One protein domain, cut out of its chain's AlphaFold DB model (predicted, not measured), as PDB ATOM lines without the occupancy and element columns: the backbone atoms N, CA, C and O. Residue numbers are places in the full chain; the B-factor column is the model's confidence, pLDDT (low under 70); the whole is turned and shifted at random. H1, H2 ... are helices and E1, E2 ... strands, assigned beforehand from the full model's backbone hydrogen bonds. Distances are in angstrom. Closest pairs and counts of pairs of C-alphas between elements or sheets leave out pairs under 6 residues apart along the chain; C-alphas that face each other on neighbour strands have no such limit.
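AT A GLANCE: This is residues 15 to 58 of the 64 residues of an uncharacterized protein of Streptomyces sp. NRRL F-5122 (UniProt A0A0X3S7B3). A small hairpin of two short strands, E1 and E2, has the short helix H1 packed beside it, mainly next to E2, while the helix H2 runs away from the hairpin toward the other end of an elongated whole. Residues 31 to 36 make the turn of the hairpin between E1 and E2, residues 22 to 27 lead from H1 into E1, and residues 40 to 49 lead from E2 to H2. The printed part has 44 residues with two named helices and two named strands, in the order H1, E1, E2, H2; the two-strand sheet is antiparallel, and the class is mixed, helices and strands. It is compact, with a radius of gyration of the C-alphas of 9.7 A, and its C-alphas span 28 by 17 by 16 A.

IN THESE COORDINATES: Find C-alpha 15 at (-76.395, 19.073, -15.019); from there H1 runs over residues 15 to 21, 9.8 A from first to last C-alpha. Go on to C-alpha 28 at (-84.248, 20.998, -12.494), where E1, residues 28 to 30, begins and runs for 7.2 A. E2 follows as residues 37 to 39, 7.1 A long. H2 is residues 50 to 58, 12.2 A long, and you find its last C-alpha, that of Arg 58, at (-85.415, 36.853, 6.422).

HOW THE PARTS SIT: Start at the sheet, where E1 and E2 form a hairpin, antiparallel neighbours with 131 degrees between their N-to-C directions. Look at N 29 and O 38, 2.9 A apart and within hydrogen-bond range, and at N 38 and O 29, also 2.9 A apart. The C-alphas of Ile 28 and Cys 39 face each other at 4.6 A. H1 and E2 have 5 pairs of C-alphas within 8 A, the closest being those of Leu 21 and Cys 39 at 6.7 A. H1 and E1 have 2 such pairs, the closest those of Ala 18 and Ile 28 at 6.5 A. Toward H2, E2 has 1 such pair, the C-alphas of Thr 38 and Pro 50 at 7.6 A. H2 is apart from H1 and from E1. In H1 and H2 every O i to N i+4 pair is within hydrogen-bond range.

THE WHOLE: The two C-alphas farthest apart are those of Glu 26 and Arg 58, at 29.9 A. The printed part runs from 15 to 58 with no cut, and the links from H1 to E1, E1 to E2 and E2 to H2 are short, not tight. The mean pLDDT of the printed part is 88.1, and Arg 58 is the one printed residue under 70.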
ATOM      1  N   VAL A  15     -77.283  20.030 -15.700       92.75
ATOM      2  CA  VAL A  15     -76.395  19.073 -15.019       92.75
ATOM      3  C   VAL A  15     -75.561  19.803 -13.975       92.75
ATOM      4  O   VAL A  15     -75.495  19.373 -12.825       92.75
ATOM      5  N   SER A  16     -75.013  20.963 -14.332       91.44
ATOM      6  CA  SER A  16     -74.285  21.815 -13.383       91.44
ATOM      7  C   SER A  16     -75.178  22.260 -12.219       91.44
ATOM      8  O   SER A  16     -74.793  22.153 -11.055       91.44
ATOM      9  N   ALA A  17     -76.408  22.691 -12.510       90.50
ATOM     10  CA  ALA A  17     -77.377  23.075 -11.486       90.50
ATOM     11  C   ALA A  17     -77.779  21.895 -10.582       90.50
ATOM     12  O   ALA A  17     -77.890  22.054  -9.367       90.50
ATOM     13  N   ALA A  18     -77.963  20.711 -11.166       90.56
ATOM     14  CA  ALA A  18     -78.233  19.458 -10.469       90.56
ATOM     15  C   ALA A  18     -77.137  19.088  -9.465       90.56
ATOM     16  O   ALA A  18     -77.453  18.759  -8.323       90.56
ATOM     17  N   LEU A  19     -75.864  19.217  -9.849       90.00
ATOM     18  CA  LEU A  19     -74.729  18.975  -8.953       90.00
ATOM     19  C   LEU A  19     -74.734  19.932  -7.755       90.00
ATOM     20  O   LEU A  19     -74.554  19.497  -6.621       90.00
ATOM     21  N   VAL A  20     -75.005  21.219  -7.991       87.81
ATOM     22  CA  VAL A  20     -75.094  22.231  -6.922       87.81
ATOM     23  C   VAL A  20     -76.282  21.968  -5.990       87.81
ATOM     24  O   VAL A  20     -76.191  22.183  -4.784       87.81
ATOM     25  N   LEU A  21     -77.410  21.510  -6.538       85.50
ATOM     26  CA  LEU A  21     -78.650  21.273  -5.792       85.50
ATOM     27  C   LEU A  21     -78.757  19.855  -5.209       85.50
ATOM     28  O   LEU A  21     -79.695  19.589  -4.454       85.50
ATOM     29  N   GLY A  22     -77.820  18.963  -5.540       88.81
ATOM     30  CA  GLY A  22     -77.815  17.568  -5.103       88.81
ATOM     31  C   GLY A  22     -79.001  16.766  -5.640       88.81
ATOM     32  O   GLY A  22     -79.572  15.951  -4.916       88.81
ATOM     33  N   CYS A  23     -79.428  17.028  -6.874       90.19
ATOM     34  CA  CYS A  23     -80.571  16.352  -7.481       90.19
ATOM     35  C   CYS A  23     -80.354  16.055  -8.966       90.19
ATOM     36  O   CYS A  23     -79.313  16.406  -9.507       90.19
ATOM     37  N   SER A  24     -81.289  15.374  -9.631       91.69
ATOM     38  CA  SER A  24     -81.112  14.991 -11.038       91.69
ATOM     39  C   SER A  24     -81.384  16.167 -11.993       91.69
ATOM     40  O   SER A  24     -82.255  16.989 -11.715       91.69
ATOM     41  N   PRO A  25     -80.720  16.253 -13.161       92.12
ATOM     42  CA  PRO A  25     -80.927  17.342 -14.131       92.12
ATOM     43  C   PRO A  25     -82.364  17.420 -14.671       92.12
ATOM     44  O   PRO A  25     -82.875  18.498 -14.961       92.12
ATOM     45  N   GLU A  26     -83.047  16.284 -14.747       92.38
ATOM     46  CA  GLU A  26     -84.475  16.150 -15.065       92.38
ATOM     47  C   GLU A  26     -85.404  16.728 -13.981       92.38
ATOM     48  O   GLU A  26     -86.546  17.090 -14.256       92.38
ATOM     49  N   GLN A  27     -84.904  16.878 -12.753       92.81
ATOM     50  CA  GLN A  27     -85.622  17.505 -11.648       92.81
ATOM     51  C   GLN A  27     -85.449  19.028 -11.627       92.81
ATOM     52  O   GLN A  27     -86.157  19.718 -10.888       92.81
ATOM     53  N   ILE A  28     -84.537  19.569 -12.438       92.31
ATOM     54  CA  ILE A  28     -84.248  20.998 -12.494       92.31
ATOM     55  C   ILE A  28     -85.320  21.741 -13.288       92.31
ATOM     56  O   ILE A  28     -85.659  21.397 -14.419       92.31
ATOM     57  N   GLY A  29     -85.826  22.819 -12.697       92.19
ATOM     58  CA  GLY A  29     -86.756  23.734 -13.340       92.19
ATOM     59  C   GLY A  29     -86.611  25.165 -12.822       92.19
ATOM     60  O   GLY A  29     -85.885  25.415 -11.858       92.19
ATOM     61  N   PRO A  30     -87.303  26.124 -13.452       91.12
ATOM     62  CA  PRO A  30     -87.218  27.524 -13.063       91.12
ATOM     63  C   PRO A  30     -87.971  27.776 -11.755       91.12
ATOM     64  O   PRO A  30     -89.073  27.263 -11.532       91.12
ATOM     65  N   CYS A  31     -87.393  28.606 -10.896       91.56
ATOM     66  CA  CYS A  31     -88.029  29.117  -9.692       91.56
ATOM     67  C   CYS A  31     -89.209  30.019 -10.056       91.56
ATOM     68  O   CYS A  31     -89.085  30.909 -10.894       91.56
ATOM     69  N   THR A  32     -90.335  29.866  -9.356       89.50
ATOM     70  CA  THR A  32     -91.541  30.672  -9.607       89.50
ATOM     71  C   THR A  32     -91.393  32.158  -9.255       89.50
ATOM     72  O   THR A  32     -92.192  32.957  -9.729       89.50
ATOM     73  N   ARG A  33     -90.384  32.551  -8.460       88.81
ATOM     74  CA  ARG A  33     -90.152  33.953  -8.053       88.81
ATOM     75  C   ARG A  33     -89.097  34.674  -8.881       88.81
ATOM     76  O   ARG A  33     -89.344  35.777  -9.344       88.81
ATOM     77  N   CYS A  34     -87.910  34.088  -9.027       89.50
ATOM     78  CA  CYS A  34     -86.771  34.759  -9.662       89.50
ATOM     79  C   CYS A  34     -86.341  34.131 -10.990       89.50
ATOM     80  O   CYS A  34     -85.290  34.504 -11.494       89.50
ATOM     81  N   GLN A  35     -87.079  33.138 -11.504       89.31
ATOM     82  CA  GLN A  35     -86.764  32.366 -12.718       89.31
ATOM     83  C   GLN A  35     -85.446  31.564 -12.692       89.31
ATOM     84  O   GLN A  35     -85.240  30.721 -13.555       89.31
ATOM     85  N   GLY A  36     -84.589  31.741 -11.680       91.12
ATOM     86  CA  GLY A  36     -83.359  30.958 -11.497       91.12
ATOM     87  C   GLY A  36     -83.609  29.466 -11.274       91.12
ATOM     88  O   GLY A  36     -84.689  29.071 -10.832       91.12
ATOM     89  N   LEU A  37     -82.613  28.629 -11.561       91.69
ATOM     90  CA  LEU A  37     -82.775  27.176 -11.499       91.69
ATOM     91  C   LEU A  37     -82.909  26.672 -10.059       91.69
ATOM     92  O   LEU A  37     -82.205  27.096  -9.141       91.69
ATOM     93  N   THR A  38     -83.845  25.748  -9.869       92.94
ATOM     94  CA  THR A  38     -84.097  25.046  -8.613       92.94
ATOM     95  C   THR A  38     -84.506  23.609  -8.896       92.94
ATOM     96  O   THR A  38     -84.926  23.269 -10.002       92.94
ATOM     97  N   CYS A  39     -84.425  22.761  -7.879       92.38
ATOM     98  CA  CYS A  39     -84.933  21.409  -7.977       92.38
ATOM     99  C   CYS A  39     -86.464  21.456  -7.887       92.38
ATOM    100  O   CYS A  39     -87.011  21.561  -6.795       92.38
ATOM    101  N   ARG A  40     -87.152  21.506  -9.031       90.88
ATOM    102  CA  ARG A  40     -88.597  21.761  -9.144       90.88
ATOM    103  C   ARG A  40     -89.433  20.486  -9.167       90.88
ATOM    104  O   ARG A  40     -90.595  20.535  -8.775       90.88
ATOM    105  N   TYR A  41     -88.860  19.368  -9.601       88.38
ATOM    106  CA  TYR A  41     -89.576  18.104  -9.770       88.38
ATOM    107  C   TYR A  41     -88.949  16.973  -8.942       88.38
ATOM    108  O   TYR A  41     -87.829  17.087  -8.448       88.38
ATOM    109  N   GLY A  42     -89.686  15.875  -8.766       87.81
ATOM    110  CA  GLY A  42     -89.231  14.699  -8.021       87.81
ATOM    111  C   GLY A  42     -89.361  14.808  -6.498       87.81
ATOM    112  O   GLY A  42     -90.079  15.649  -5.965       87.81
ATOM    113  N   ARG A  43     -88.668  13.919  -5.775       84.25
ATOM    114  CA  ARG A  43     -88.851  13.748  -4.319       84.25
ATOM    115  C   ARG A  43     -88.384  14.951  -3.492       84.25
ATOM    116  O   ARG A  43     -88.879  15.162  -2.393       84.25
ATOM    117  N   ASN A  44     -87.463  15.742  -4.041       81.31
ATOM    118  CA  ASN A  44     -86.937  16.967  -3.432       81.31
ATOM    119  C   ASN A  44     -87.476  18.240  -4.109       81.31
ATOM    120  O   ASN A  44     -86.836  19.290  -4.035       81.31
ATOM    121  N   ALA A  45     -88.633  18.150  -4.776       87.88
ATOM    122  CA  ALA A  45     -89.260  19.262  -5.480       87.88
ATOM    123  C   ALA A  45     -89.502  20.477  -4.569       87.88
ATOM    124  O   ALA A  45     -90.071  20.380  -3.481       87.88
ATOM    125  N   ARG A  46     -89.095  21.652  -5.048       88.50
ATOM    126  CA  ARG A  46     -89.269  22.956  -4.412       88.50
ATOM    127  C   ARG A  46     -89.716  23.973  -5.453       88.50
ATOM    128  O   ARG A  46     -89.072  24.157  -6.482       88.50
ATOM    129  N   LEU A  47     -90.796  24.686  -5.140       87.38
ATOM    130  CA  LEU A  47     -91.340  25.753  -5.992       87.38
ATOM    131  C   LEU A  47     -90.425  26.988  -6.028       87.38
ATOM    132  O   LEU A  47     -90.306  27.673  -7.048       87.38
ATOM    133  N   VAL A  48     -89.758  27.258  -4.904       90.00
ATOM    134  CA  VAL A  48     -88.854  28.395  -4.721       90.00
ATOM    135  C   VAL A  48     -87.413  27.928  -4.547       90.00
ATOM    136  O   VAL A  48     -87.148  26.938  -3.862       90.00
ATOM    137  N   CYS A  49     -86.473  28.650  -5.160       89.31
ATOM    138  CA  CYS A  49     -85.053  28.354  -5.019       89.31
ATOM    139  C   CYS A  49     -84.566  28.639  -3.587       89.31
ATOM    140  O   CYS A  49     -85.176  29.447  -2.875       89.31
ATOM    141  N   PRO A  50     -83.448  28.025  -3.158       84.88
ATOM    142  CA  PRO A  50     -82.873  28.246  -1.832       84.88
ATOM    143  C   PRO A  50     -82.641  29.729  -1.505       84.88
ATOM    144  O   PRO A  50     -82.911  30.147  -0.385       84.88
ATOM    145  N   HIS A  51     -82.241  30.540  -2.491       86.12
ATOM    146  CA  HIS A  51     -82.074  31.982  -2.307       86.12
ATOM    147  C   HIS A  51     -83.400  32.681  -1.994       86.12
ATOM    148  O   HIS A  51     -83.490  33.464  -1.054       86.12
ATOM    149  N   CYS A  52     -84.436  32.459  -2.805       86.62
ATOM    150  CA  CYS A  52     -85.740  33.085  -2.590       86.62
ATOM    151  C   CYS A  52     -86.374  32.605  -1.289       86.62
ATOM    152  O   CYS A  52     -87.018  33.401  -0.618       86.62
ATOM    153  N   ARG A  53     -86.153  31.343  -0.913       85.62
ATOM    154  CA  ARG A  53     -86.577  30.808   0.380       85.62
ATOM    155  C   ARG A  53     -85.849  31.484   1.544       85.62
ATOM    156  O   ARG A  53     -86.495  31.839   2.515       85.62
ATOM    157  N   ALA A  54     -84.536  31.691   1.446       84.00
ATOM    158  CA  ALA A  54     -83.768  32.382   2.483       84.00
ATOM    159  C   ALA A  54     -84.171  33.859   2.615       84.00
ATOM    160  O   ALA A  54     -84.284  34.363   3.726       84.00
ATOM    161  N   VAL A  55     -84.435  34.541   1.493       83.38
ATOM    162  CA  VAL A  55     -84.983  35.907   1.504       83.38
ATOM    163  C   VAL A  55     -86.351  35.925   2.176       83.38
ATOM    164  O   VAL A  55     -86.560  36.743   3.054       83.38
ATOM    165  N   ASP A  56     -87.244  34.996   1.831       79.56
ATOM    166  CA  ASP A  56     -88.577  34.912   2.435       79.56
ATOM    167  C   ASP A  56     -88.509  34.704   3.954       79.56
ATOM    168  O   ASP A  56     -89.137  35.448   4.694       79.56
ATOM    169  N   VAL A  57     -87.644  33.799   4.430       73.44
ATOM    170  CA  VAL A  57     -87.400  33.590   5.870       73.44
ATOM    171  C   VAL A  57     -86.852  34.850   6.547       73.44
ATOM    172  O   VAL A  57     -87.249  35.167   7.663       73.44
ATOM    173  N   ARG A  58     -85.958  35.594   5.884       67.12
ATOM    174  CA  ARG A  58     -85.415  36.853   6.422       67.12
ATOM    175  C   ARG A  58     -86.431  37.995   6.399       67.12
ATOM    176  O   ARG A  58     -86.345  38.894   7.227       67.12
TER     177      ARG A  58